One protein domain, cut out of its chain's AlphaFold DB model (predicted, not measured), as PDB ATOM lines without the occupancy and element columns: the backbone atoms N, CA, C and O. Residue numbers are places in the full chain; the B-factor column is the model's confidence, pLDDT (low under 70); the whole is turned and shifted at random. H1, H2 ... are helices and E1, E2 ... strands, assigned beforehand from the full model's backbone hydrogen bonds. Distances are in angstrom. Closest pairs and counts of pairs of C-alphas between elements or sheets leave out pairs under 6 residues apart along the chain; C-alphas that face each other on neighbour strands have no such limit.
ATOM      1  N   ILE A   3      28.066  16.388 -23.228       46.22
ATOM      2  CA  ILE A   3      28.158  15.665 -21.958       46.22
ATOM      3  C   ILE A   3      29.535  15.989 -21.388       46.22
ATOM      4  O   ILE A   3      30.539  15.777 -22.068       46.22
ATOM      5  N   VAL A   4      29.582  16.543 -20.180       51.38
ATOM      6  CA  VAL A   4      30.837  16.712 -19.441       51.38
ATOM      7  C   VAL A   4      30.910  15.570 -18.436       51.38
ATOM      8  O   VAL A   4      30.022  15.425 -17.597       51.38
ATOM      9  N   GLN A   5      31.937  14.731 -18.565       44.84
ATOM     10  CA  GLN A   5      32.184  13.620 -17.651       44.84
ATOM     11  C   GLN A   5      32.999  14.113 -16.457       44.84
ATOM     12  O   GLN A   5      34.053  14.722 -16.637       44.84
ATOM     13  N   MET A   6      32.534  13.830 -15.244       52.44
ATOM     14  CA  MET A   6      33.293  14.078 -14.019       52.44
ATOM     15  C   MET A   6      33.809  12.770 -13.456       52.44
ATOM     16  O   MET A   6      33.041  11.840 -13.242       52.44
ATOM     17  N   ASN A   7      35.101  12.720 -13.159       49.12
ATOM     18  CA  ASN A   7      35.720  11.587 -12.485       49.12
ATOM     19  C   ASN A   7      35.974  11.947 -11.019       49.12
ATOM     20  O   ASN A   7      37.069  12.369 -10.657       49.12
ATOM     21  N   LEU A   8      34.981  11.765 -10.147       50.28
ATOM     22  CA  LEU A   8      35.202  11.903  -8.706       50.28
ATOM     23  C   LEU A   8      35.887  10.630  -8.190       50.28
ATOM     24  O   LEU A   8      35.236   9.618  -7.939       50.28
ATOM     25  N   LYS A   9      37.219  10.650  -8.063       38.69
ATOM     26  CA  LYS A   9      37.992   9.533  -7.498       38.69
ATOM     27  C   LYS A   9      37.910   9.555  -5.970       38.69
ATOM     28  O   LYS A   9      38.690  10.222  -5.294       38.69
ATOM     29  N   THR A  10      36.980   8.797  -5.403       41.41
ATOM     30  CA  THR A  10      36.906   8.554  -3.956       41.41
ATOM     31  C   THR A  10      37.803   7.375  -3.565       41.41
ATOM     32  O   THR A  10      37.530   6.234  -3.923       41.41
ATOM     33  N   SER A  11      38.900   7.625  -2.837       37.47
ATOM     34  CA  SER A  11      39.785   6.564  -2.326       37.47
ATOM     35  C   SER A  11      39.383   6.146  -0.909       37.47
ATOM     36  O   SER A  11      39.848   6.732   0.069       37.47
ATOM     37  N   LEU A  12      38.545   5.121  -0.781       38.56
ATOM     38  CA  LEU A  12      38.448   4.319   0.439       38.56
ATOM     39  C   LEU A  12      37.959   2.908   0.074       38.56
ATOM     40  O   LEU A  12      36.815   2.737  -0.320       38.56
ATOM     41  N   SER A  13      38.843   1.917   0.271       33.44
ATOM     42  CA  SER A  13      38.606   0.460   0.208       33.44
ATOM     43  C   SER A  13      38.409  -0.179  -1.178       33.44
ATOM     44  O   SER A  13      37.364   0.009  -1.773       33.44
ATOM     45  N   ARG A  14      39.416  -0.970  -1.625       37.09
ATOM     46  CA  ARG A  14      39.539  -2.018  -2.696       37.09
ATOM     47  C   ARG A  14      38.697  -1.964  -3.991       37.09
ATOM     48  O   ARG A  14      38.886  -2.803  -4.865       37.09
ATOM     49  N   HIS A  15      37.830  -0.988  -4.161       31.45
ATOM     50  CA  HIS A  15      36.990  -0.743  -5.310       31.45
ATOM     51  C   HIS A  15      37.089   0.756  -5.560       31.45
ATOM     52  O   HIS A  15      36.686   1.571  -4.732       31.45
ATOM     53  N   THR A  16      37.714   1.144  -6.664       34.50
ATOM     54  CA  THR A  16      37.720   2.535  -7.103       34.50
ATOM     55  C   THR A  16      36.293   2.906  -7.496       34.50
ATOM     56  O   THR A  16      35.898   2.710  -8.641       34.50
ATOM     57  N   GLN A  17      35.492   3.402  -6.556       35.44
ATOM     58  CA  GLN A  17      34.210   4.010  -6.888       35.44
ATOM     59  C   GLN A  17      34.513   5.406  -7.432       35.44
ATOM     60  O   GLN A  17      34.628   6.382  -6.690       35.44
ATOM     61  N   SER A  18      34.763   5.474  -8.739       39.75
ATOM     62  CA  SER A  18      34.629   6.711  -9.493       39.75
ATOM     63  C   SER A  18      33.146   7.055  -9.507       39.75
ATOM     64  O   SER A  18      32.369   6.340 -10.136       39.75
ATOM     65  N   LEU A  19      32.733   8.100  -8.793       44.62
ATOM     66  CA  LEU A  19      31.368   8.610  -8.906       44.62
ATOM     67  C   LEU A  19      31.300   9.382 -10.233       44.62
ATOM     68  O   LEU A  19      31.674  10.554 -10.287       44.62
ATOM     69  N   ILE A  20      30.934   8.701 -11.322       44.50
ATOM     70  CA  ILE A  20      30.858   9.317 -12.651       44.50
ATOM     71  C   ILE A  20      29.497   9.978 -12.797       44.50
ATOM     72  O   ILE A  20      28.548   9.385 -13.285       44.50
ATOM     73  N   ILE A  21      29.368  11.221 -12.357       54.16
ATOM     74  CA  ILE A  21      28.120  11.952 -12.565       54.16
ATOM     75  C   ILE A  21      28.187  12.567 -13.965       54.16
ATOM     76  O   ILE A  21      28.926  13.527 -14.195       54.16
ATOM     77  N   ASN A  22      27.435  12.009 -14.914       54.53
ATOM     78  CA  ASN A  22      27.280  12.624 -16.229       54.53
ATOM     79  C   ASN A  22      26.361  13.829 -16.071       54.53
ATOM     80  O   ASN A  22      25.196  13.656 -15.716       54.53
ATOM     81  N   VAL A  23      26.870  15.040 -16.321       60.78
ATOM     82  CA  VAL A  23      26.042  16.252 -16.298       60.78
ATOM     83  C   VAL A  23      25.948  16.838 -17.701       60.78
ATOM     84  O   VAL A  23      26.953  17.044 -18.389       60.78
ATOM     85  N   GLY A  24      24.714  17.074 -18.145       60.28
ATOM     86  CA  GLY A  24      24.403  17.569 -19.480       60.28
ATOM     87  C   GLY A  24      23.820  18.977 -19.461       60.28
ATOM     88  O   GLY A  24      23.092  19.354 -18.542       60.28
ATOM     89  N   VAL A  25      24.107  19.745 -20.515       61.47
ATOM     90  CA  VAL A  25      23.455  21.035 -20.786       61.47
ATOM     91  C   VAL A  25      22.880  21.017 -22.196       61.47
ATOM     92  O   VAL A  25      23.607  20.786 -23.168       61.47
ATOM     93  N   ASP A  26      21.585  21.304 -22.324       56.78
ATOM     94  CA  ASP A  26      20.991  21.610 -23.625       56.78
ATOM     95  C   ASP A  26      21.121  23.108 -23.941       56.78
ATOM     96  O   ASP A  26      20.538  23.960 -23.265       56.78
ATOM     97  N   ARG A  27      21.906  23.420 -24.979       54.28
ATOM     98  CA  ARG A  27      22.157  24.787 -25.460       54.28
ATOM     99  C   ARG A  27      21.005  25.372 -26.284       54.28
ATOM    100  O   ARG A  27      21.027  26.571 -26.536       54.28
ATOM    101  N   HIS A  28      20.004  24.576 -26.665       51.62
ATOM    102  CA  HIS A  28      18.851  25.043 -27.449       51.62
ATOM    103  C   HIS A  28      17.633  25.407 -26.590       51.62
ATOM    104  O   HIS A  28      16.589  25.782 -27.123       51.62
ATOM    105  N   SER A  29      17.734  25.314 -25.260       52.56
ATOM    106  CA  SER A  29      16.635  25.707 -24.381       52.56
ATOM    107  C   SER A  29      16.452  27.225 -24.415       52.56
ATOM    108  O   SER A  29      17.288  27.990 -23.943       52.56
ATOM    109  N   MET A  30      15.318  27.660 -24.959       52.50
ATOM    110  CA  MET A  30      14.907  29.064 -25.072       52.50
ATOM    111  C   MET A  30      14.531  29.695 -23.711       52.50
ATOM    112  O   MET A  30      14.113  30.851 -23.645       52.50
ATOM    113  N   ARG A  31      14.659  28.943 -22.604       56.41
ATOM    114  CA  ARG A  31      14.465  29.424 -21.229       56.41
ATOM    115  C   ARG A  31      15.805  29.866 -20.632       56.41
ATOM    116  O   ARG A  31      16.832  29.229 -20.831       56.41
ATOM    117  N   LYS A  32      15.778  30.933 -19.823       55.03
ATOM    118  CA  LYS A  32      16.956  31.546 -19.160       55.03
ATOM    119  C   LYS A  32      17.794  30.569 -18.313       55.03
ATOM    120  O   LYS A  32      18.957  30.851 -18.041       55.03
ATOM    121  N   ALA A  33      17.218  29.437 -17.914       55.28
ATOM    122  CA  ALA A  33      17.933  28.309 -17.337       55.28
ATOM    123  C   ALA A  33      17.940  27.173 -18.368       55.28
ATOM    124  O   ALA A  33      16.911  26.538 -18.594       55.28
ATOM    125  N   GLY A  34      19.085  26.944 -19.017       61.88
ATOM    126  CA  GLY A  34      19.272  25.767 -19.866       61.88
ATOM    127  C   GLY A  34      18.953  24.482 -19.096       61.88
ATOM    128  O   GLY A  34      19.107  24.445 -17.874       61.88
ATOM    129  N   ASN A  35      18.494  23.441 -19.789       70.75
ATOM    130  CA  ASN A  35      18.138  22.173 -19.149       70.75
ATOM    131  C   ASN A  35      19.422  21.523 -18.605       70.75
ATOM    132  O   ASN A  35      20.249  21.061 -19.394       70.75
ATOM    133  N   ARG A  36      19.599  21.544 -17.277       81.25
ATOM    134  CA  ARG A  36      20.718  20.936 -16.540       81.25
ATOM    135  C   ARG A  36      20.215  19.661 -15.875       81.25
ATOM    136  O   ARG A  36      19.208  19.709 -15.172       81.25
ATOM    137  N   TRP A  37      20.884  18.539 -16.098       79.62
ATOM    138  CA  TRP A  37      20.476  17.241 -15.555       79.62
ATOM    139  C   TRP A  37      21.695  16.379 -15.258       79.62
ATOM    140  O   TRP A  37      22.734  16.570 -15.888       79.62
ATOM    141  N   PHE A  38      21.551  15.449 -14.314       81.94
ATOM    142  CA  PHE A  38      22.584  14.477 -13.982       81.94
ATOM    143  C   PHE A  38      22.066  13.046 -14.141       81.94
ATOM    144  O   PHE A  38      20.870  12.803 -13.979       81.94
ATOM    145  N   GLU A  39      22.968  12.118 -14.443       81.88
ATOM    146  CA  GLU A  39      22.680  10.685 -14.508       81.88
ATOM    147  C   GLU A  39      23.146   9.989 -13.216       81.88
ATOM    148  O   GLU A  39      24.343  10.041 -12.902       81.88
ATOM    149  N   PRO A  40      22.235   9.371 -12.439       81.25
ATOM    150  CA  PRO A  40      22.603   8.571 -11.275       81.25
ATOM    151  C   PRO A  40      23.463   7.362 -11.652       81.25
ATOM    152  O   PRO A  40      23.320   6.791 -12.729       81.25
ATOM    153  N   GLN A  41      24.341   6.936 -10.741       74.56
ATOM    154  CA  GLN A  41      25.170   5.737 -10.954       74.56
ATOM    155  C   GLN A  41      24.396   4.430 -10.798       74.56
ATOM    156  O   GLN A  41      24.712   3.439 -11.451       74.56
ATOM    157  N   VAL A  42      23.403   4.429  -9.912       80.75
ATOM    158  CA  VAL A  42      22.507   3.299  -9.695       80.75
ATOM    159  C   VAL A  42      21.143   3.702 -10.228       80.75
ATOM    160  O   VAL A  42      20.564   4.696  -9.789       80.75
ATOM    161  N   PRO A  51      28.000  16.770  -4.531       86.31
ATOM    162  CA  PRO A  51      28.768  17.894  -4.007       86.31
ATOM    163  C   PRO A  51      27.995  19.215  -4.157       86.31
ATOM    164  O   PRO A  51      27.262  19.429  -5.131       86.31
ATOM    165  N   ALA A  52      28.153  20.114  -3.185       85.31
ATOM    166  CA  ALA A  52      27.340  21.327  -3.066       85.31
ATOM    167  C   ALA A  52      27.478  22.273  -4.275       85.31
ATOM    168  O   ALA A  52      26.540  22.989  -4.633       85.31
ATOM    169  N   GLU A  53      28.640  22.268  -4.921       83.94
ATOM    170  CA  GLU A  53      28.979  23.076  -6.090       83.94
ATOM    171  C   GLU A  53      28.165  22.639  -7.310       83.94
ATOM    172  O   GLU A  53      27.596  23.475  -8.018       83.94
ATOM    173  N   TRP A  54      28.059  21.324  -7.506       86.44
ATOM    174  CA  TRP A  54      27.282  20.715  -8.579       86.44
ATOM    175  C   TRP A  54      25.789  20.868  -8.340       86.44
ATOM    176  O   TRP A  54      25.057  21.216  -9.260       86.44
ATOM    177  N   GLU A  55      25.332  20.720  -7.097       86.69
ATOM    178  CA  GLU A  55      23.933  20.963  -6.750       86.69
ATOM    179  C   GLU A  55      23.537  22.433  -6.989       86.69
ATOM    180  O   GLU A  55      22.473  22.727  -7.543       86.69
ATOM    181  N   ALA A  56      24.411  23.380  -6.624       87.06
ATOM    182  CA  ALA A  56      24.194  24.801  -6.875       87.06
ATOM    183  C   ALA A  56      24.149  25.128  -8.373       87.06
ATOM    184  O   ALA A  56      23.348  25.968  -8.791       87.06
ATOM    185  N   TRP A  57      24.970  24.466  -9.187       86.31
ATOM    186  CA  TRP A  57      24.907  24.616 -10.633       86.31
ATOM    187  C   TRP A  57      23.659  23.954 -11.228       86.31
ATOM    188  O   TRP A  57      22.929  24.611 -11.960       86.31
ATOM    189  N   LEU A  58      23.314  22.720 -10.862       84.94
ATOM    190  CA  LEU A  58      22.097  22.049 -11.339       84.94
ATOM    191  C   LEU A  58      20.826  22.851 -11.020       84.94
ATOM    192  O   LEU A  58      19.944  22.976 -11.866       84.94
ATOM    193  N   ARG A  59      20.767  23.482  -9.841       86.19
ATOM    194  CA  ARG A  59      19.642  24.338  -9.421       86.19
ATOM    195  C   ARG A  59      19.649  25.747 -10.013       86.19
ATOM    196  O   ARG A  59      18.786  26.550  -9.671       86.19
ATOM    197  N   GLY A  60      20.621  26.094 -10.853       81.88
ATOM    198  CA  GLY A  60      20.685  27.425 -11.456       81.88
ATOM    199  C   GLY A  60      21.184  28.536 -10.528       81.88
ATOM    200  O   GLY A  60      21.184  29.691 -10.938       81.88
ATOM    201  N   ARG A  61      21.638  28.219  -9.304       88.12
ATOM    202  CA  ARG A  61      22.234  29.211  -8.388       88.12
ATOM    203  C   ARG A  61      23.595  29.695  -8.889       88.12
ATOM    204  O   ARG A  61      23.950  30.848  -8.674       88.12
ATOM    205  N   ARG A  62      24.352  28.822  -9.564       86.25
ATOM    206  CA  ARG A  62      25.594  29.173 -10.273       86.25
ATOM    207  C   ARG A  62      25.350  29.262 -11.775       86.25
ATOM    208  O   ARG A  62      24.624  28.441 -12.333       86.25
ATOM    209  N   ARG A  63      25.960  30.248 -12.438       82.94
ATOM    210  CA  ARG A  63      25.900  30.391 -13.901       82.94
ATOM    211  C   ARG A  63      26.768  29.335 -14.580       82.94
ATOM    212  O   ARG A  63      26.264  28.590 -15.420       82.94
ATOM    213  N   ASP A  64      28.016  29.257 -14.145       82.50
ATOM    214  CA  ASP A  64      29.050  28.411 -14.727       82.50
ATOM    215  C   ASP A  64      29.216  27.124 -13.913       82.50
ATOM    216  O   ASP A  64      28.922  27.088 -12.711       82.50
ATOM    217  N   ALA A  65      29.618  26.051 -14.595       84.44
ATOM    218  CA  ALA A  65      29.947  24.794 -13.937       84.44
ATOM    219  C   ALA A  65      31.205  24.993 -13.071       84.44
ATOM    220  O   ALA A  65      32.077  25.774 -13.460       84.44
ATOM    221  N   PRO A  66      31.306  24.332 -11.908       84.88
ATOM    222  CA  PRO A  66      32.524  24.388 -11.108       84.88
ATOM    223  C   PRO A  66      33.718  23.808 -11.880       84.88
ATOM    224  O   PRO A  66      33.562  22.900 -12.702       84.88
ATOM    225  N   THR A  67      34.899  24.356 -11.609       87.88
ATOM    226  CA  THR A  67      36.171  23.925 -12.215       87.88
ATOM    227  C   THR A  67      36.735  22.682 -11.525       87.88
ATOM    228  O   THR A  67      36.336  22.346 -10.408       87.88
ATOM    229  N   GLU A  68      37.649  21.970 -12.186       81.88
ATOM    230  CA  GLU A  68      38.239  20.744 -11.629       81.88
ATOM    231  C   GLU A  68      39.077  21.047 -10.379       81.88
ATOM    232  O   GLU A  68      38.958  20.357  -9.366       81.88
ATOM    233  N   GLU A  69      39.829  22.147 -10.406       86.88
ATOM    234  CA  GLU A  69      40.656  22.612  -9.296       86.88
ATOM    235  C   GLU A  69      39.808  22.977  -8.070       86.88
ATOM    236  O   GLU A  69      40.146  22.615  -6.942       86.88
ATOM    237  N   GLU A  70      38.673  23.658  -8.270       85.50
ATOM    238  CA  GLU A  70      37.734  23.974  -7.185       85.50
ATOM    239  C   GLU A  70      37.153  22.706  -6.555       85.50
ATOM    240  O   GLU A  70      37.049  22.604  -5.328       85.50
ATOM    241  N   VAL A  71      36.780  21.727  -7.383       84.12
ATOM    242  CA  VAL A  71      36.237  20.451  -6.907       84.12
ATOM    243  C   VAL A  71      37.284  19.692  -6.091       84.12
ATOM    244  O   VAL A  71      36.960  19.169  -5.020       84.12
ATOM    245  N   GLU A  72      38.540  19.662  -6.536       85.81
ATOM    246  CA  GLU A  72      39.627  19.005  -5.809       85.81
ATOM    247  C   GLU A  72      39.909  19.678  -4.458       85.81
ATOM    248  O   GLU A  72      39.996  19.001  -3.425       85.81
ATOM    249  N   GLN A  73      39.985  21.011  -4.432       88.88
ATOM    250  CA  GLN A  73      40.191  21.770  -3.198       88.88
ATOM    251  C   GLN A  73      39.068  21.524  -2.188       88.88
ATOM    252  O   GLN A  73      39.327  21.268  -1.006       88.88
ATOM    253  N   ASN A  74      37.815  21.533  -2.641       86.81
ATOM    254  CA  ASN A  74      36.669  21.302  -1.766       86.81
ATOM    255  C   ASN A  74      36.625  19.862  -1.248       86.81
ATOM    256  O   ASN A  74      36.287  19.635  -0.082       86.81
ATOM    257  N   LEU A  75      37.054  18.894  -2.059       86.00
ATOM    258  CA  LEU A  75      37.206  17.504  -1.643       86.00
ATOM    259  C   LEU A  75      38.295  17.350  -0.570       86.00
ATOM    260  O   LEU A  75      38.088  16.639   0.420       86.00
ATOM    261  N   ALA A  76      39.431  18.036  -0.716       88.44
ATOM    262  CA  ALA A  76      40.478  18.063   0.304       88.44
ATOM    263  C   ALA A  76      39.963  18.670   1.621       88.44
ATOM    264  O   ALA A  76      40.116  18.068   2.687       88.44
ATOM    265  N   LEU A  77      39.256  19.803   1.549       89.19
ATOM    266  CA  LEU A  77      38.642  20.440   2.715       89.19
ATOM    267  C   LEU A  77      37.603  19.540   3.394       89.19
ATOM    268  O   LEU A  77      37.558  19.483   4.623       89.19
ATOM    269  N   ALA A  78      36.783  18.820   2.624       87.31
ATOM    270  CA  ALA A  78      35.795  17.888   3.161       87.31
ATOM    271  C   ALA A  78      36.462  16.749   3.950       87.31
ATOM    272  O   ALA A  78      36.029  16.437   5.061       87.31
ATOM    273  N   LYS A  79      37.562  16.185   3.431       90.25
ATOM    274  CA  LYS A  79      38.362  15.171   4.140       90.25
ATOM    275  C   LYS A  79      38.918  15.713   5.455       90.25
ATOM    276  O   LYS A  79      38.762  15.074   6.493       90.25
ATOM    277  N   THR A  80      39.512  16.906   5.438       93.44
ATOM    278  CA  THR A  80      40.055  17.531   6.653       93.44
ATOM    279  C   THR A  80      38.965  17.831   7.682       93.44
ATOM    280  O   THR A  80      39.168  17.600   8.871       93.44
ATOM    281  N   LYS A  81      37.799  18.324   7.247       93.94
ATOM    282  CA  LYS A  81      36.654  18.583   8.133       93.94
ATOM    283  C   LYS A  81      36.136  17.309   8.782       93.94
ATOM    284  O   LYS A  81      35.796  17.352   9.955       93.94
ATOM    285  N   LYS A  82      36.109  16.196   8.045       93.06
ATOM    286  CA  LYS A  82      35.722  14.895   8.593       93.06
ATOM    287  C   LYS A  82      36.653  14.480   9.734       93.06
ATOM    288  O   LYS A  82      36.174  14.257  10.834       93.06
ATOM    289  N   ILE A  83      37.968  14.504   9.498       95.19
ATOM    290  CA  ILE A  83      38.975  14.150  10.515       95.19
ATOM    291  C   ILE A  83      38.821  15.029  11.764       95.19
ATOM    292  O   ILE A  83      38.693  14.518  12.869       95.19
ATOM    293  N   LYS A  84      38.753  16.354  11.587       95.00
ATOM    294  CA  LYS A  84      38.573  17.290  12.709       95.00
ATOM    295  C   LYS A  84      37.240  17.093  13.434       95.00
ATOM    296  O   LYS A  84      37.172  17.260  14.645       95.00
ATOM    297  N   GLY A  85      36.177  16.777  12.696       94.06
ATOM    298  CA  GLY A  85      34.866  16.473  13.261       94.06
ATOM    299  C   GLY A  85      34.914  15.234  14.149       94.06
ATOM    300  O   GLY A  85      34.407  15.278  15.266       94.06
ATOM    301  N   ASP A  86      35.590  14.181  13.693       94.44
ATOM    302  CA  ASP A  86      35.776  12.941  14.450       94.44
ATOM    303  C   ASP A  86      36.629  13.181  15.714       94.44
ATOM    304  O   ASP A  86      36.289  12.702  16.795       94.44
ATOM    305  N   GLU A  87      37.690  13.991  15.618       94.19
ATOM    306  CA  GLU A  87      38.524  14.397  16.762       94.19
ATOM    307  C   GLU A  87      37.732  15.182  17.820       94.19
ATOM    308  O   GLU A  87      37.844  14.909  19.018       94.19
ATOM    309  N   ILE A  88      36.920  16.156  17.393       91.06
ATOM    310  CA  ILE A  88      36.068  16.946  18.294       91.06
ATOM    311  C   ILE A  88      35.000  16.054  18.919       91.06
ATOM    312  O   ILE A  88      34.808  16.113  20.128       91.06
ATOM    313  N   ALA A  89      34.352  15.189  18.137       90.75
ATOM    314  CA  ALA A  89      33.347  14.266  18.650       90.75
ATOM    315  C   ALA A  89      33.937  13.322  19.709       90.75
ATOM    316  O   ALA A  89      33.326  13.129  20.758       90.75
ATOM    317  N   ALA A  90      35.142  12.789  19.486       90.56
ATOM    318  CA  ALA A  90      35.843  11.970  20.472       90.56
ATOM    319  C   ALA A  90      36.192  12.767  21.742       90.56
ATOM    320  O   ALA A  90      35.994  12.282  22.859       90.56
ATOM    321  N   ARG A  91      36.663  14.013  21.591       87.69
ATOM    322  CA  ARG A  91      36.940  14.917  22.717       87.69
ATOM    323  C   ARG A  91      35.679  15.237  23.518       87.69
ATOM    324  O   ARG A  91      35.722  15.206  24.745       87.69
ATOM    325  N   ASP A  92      34.576  15.540  22.846       84.00
ATOM    326  CA  ASP A  92      33.304  15.882  23.476       84.00
ATOM    327  C   ASP A  92      32.688  14.665  24.165       84.00
ATOM    328  O   ASP A  92      32.173  14.794  25.272       84.00
ATOM    329  N   GLN A  93      32.798  13.467  23.583       82.00
ATOM    330  CA  GLN A  93      32.406  12.221  24.248       82.00
ATOM    331  C   GLN A  93      33.224  11.982  25.524       82.00
ATOM    332  O   GLN A  93      32.646  11.674  26.564       82.00
ATOM    333  N   ALA A  94      34.543  12.209  25.490       76.38
ATOM    334  CA  ALA A  94      35.388  12.129  26.683       76.38
ATOM    335  C   ALA A  94      35.043  13.211  27.731       76.38
ATOM    336  O   ALA A  94      35.095  12.954  28.933       76.38
ATOM    337  N   ALA A  95      34.649  14.413  27.295       70.25
ATOM    338  CA  ALA A  95      34.261  15.525  28.166       70.25
ATOM    339  C   ALA A  95      32.809  15.443  28.685       70.25
ATOM    340  O   ALA A  95      32.484  16.084  29.689       70.25
ATOM    341  N   SER A  96      31.944  14.644  28.052       57.91
ATOM    342  CA  SER A  96      30.521  14.472  28.398       57.91
ATOM    343  C   SER A  96      30.290  13.773  29.746       57.91
ATOM    344  O   SER A  96      29.162  13.729  30.229       57.91
TER     345      SER A  96
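AT A GLANCE: This is residues 3 to 42 and 51 to 96 of the 126 residues of an uncharacterized protein of Araneus ventricosus (UniProt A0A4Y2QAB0). A long, narrow hairpin, E1 and E2 running out and E3 and E4 back, has E5 beside E4; the short helix H1 packs over E5, and the long helix H2 sticks out with its residues 76 to 95. The printed part has 86 residues, in the order E1 E2 E3 E4 E5 H1 H2, with antiparallel sheets E1 - E4 - E5 and E2 - E3. The class is mixed, helices and strands; the whole is loose, radius of gyration of the C-alphas 17.2 A, and elongated, 58 by 31 by 25 A.

HOW THE PARTS SIT: E1, residues 3 to 5, runs on into E2, residues 8 to 10, at 25 degrees. E3, residues 17 to 19, forms a hairpin with E2, N 19 and O 8 being 3.0 A apart, and runs on into E4, residues 22 to 26, at 15 degrees. E4 is antiparallel to E1, with N 4 and O 23 at 3.2 A. E5, residues 35 to 39, forms a hairpin with E4, with N 24 and O 37 at 3.0 A. H1, residues 52 to 58, is on this sheet over E5, at a height over the sheet of 10.1 A; its line only just stands up from the sheet, rising 40.5 degrees. Their closest C-alphas, those of Arg 36 and Leu 58, are 5.5 A apart. H2, residues 68 to 95, is close to H1 but not clearly touching, the closest C-alphas, of Glu 53 and Val 71, being 7.8 A apart. Their tilt is steep, 44 degrees, opposite ways. E2 and H2 are near each other. In H1 and H2 every O i to N i+4 pair is within hydrogen-bond range.

IN THESE COORDINATES: E1 begins at C-alpha 3 (28.158, 15.665, -21.958). E4 and E5 each measure 13.2 A, H1 9.8 A and H2 40.3 A, ending at C-alpha 95 (34.261, 15.525, 28.166).

THE WHOLE: The C-alphas farthest apart, of His 28 and Ala 95, are 58.5 A apart. Residues 43 to 50 are not printed, a gap of 16.9 A between C-alphas 42 and 51. Of the links printed whole, none is long. pLDDT is under 70 in residues 3 to 34 and residue 96.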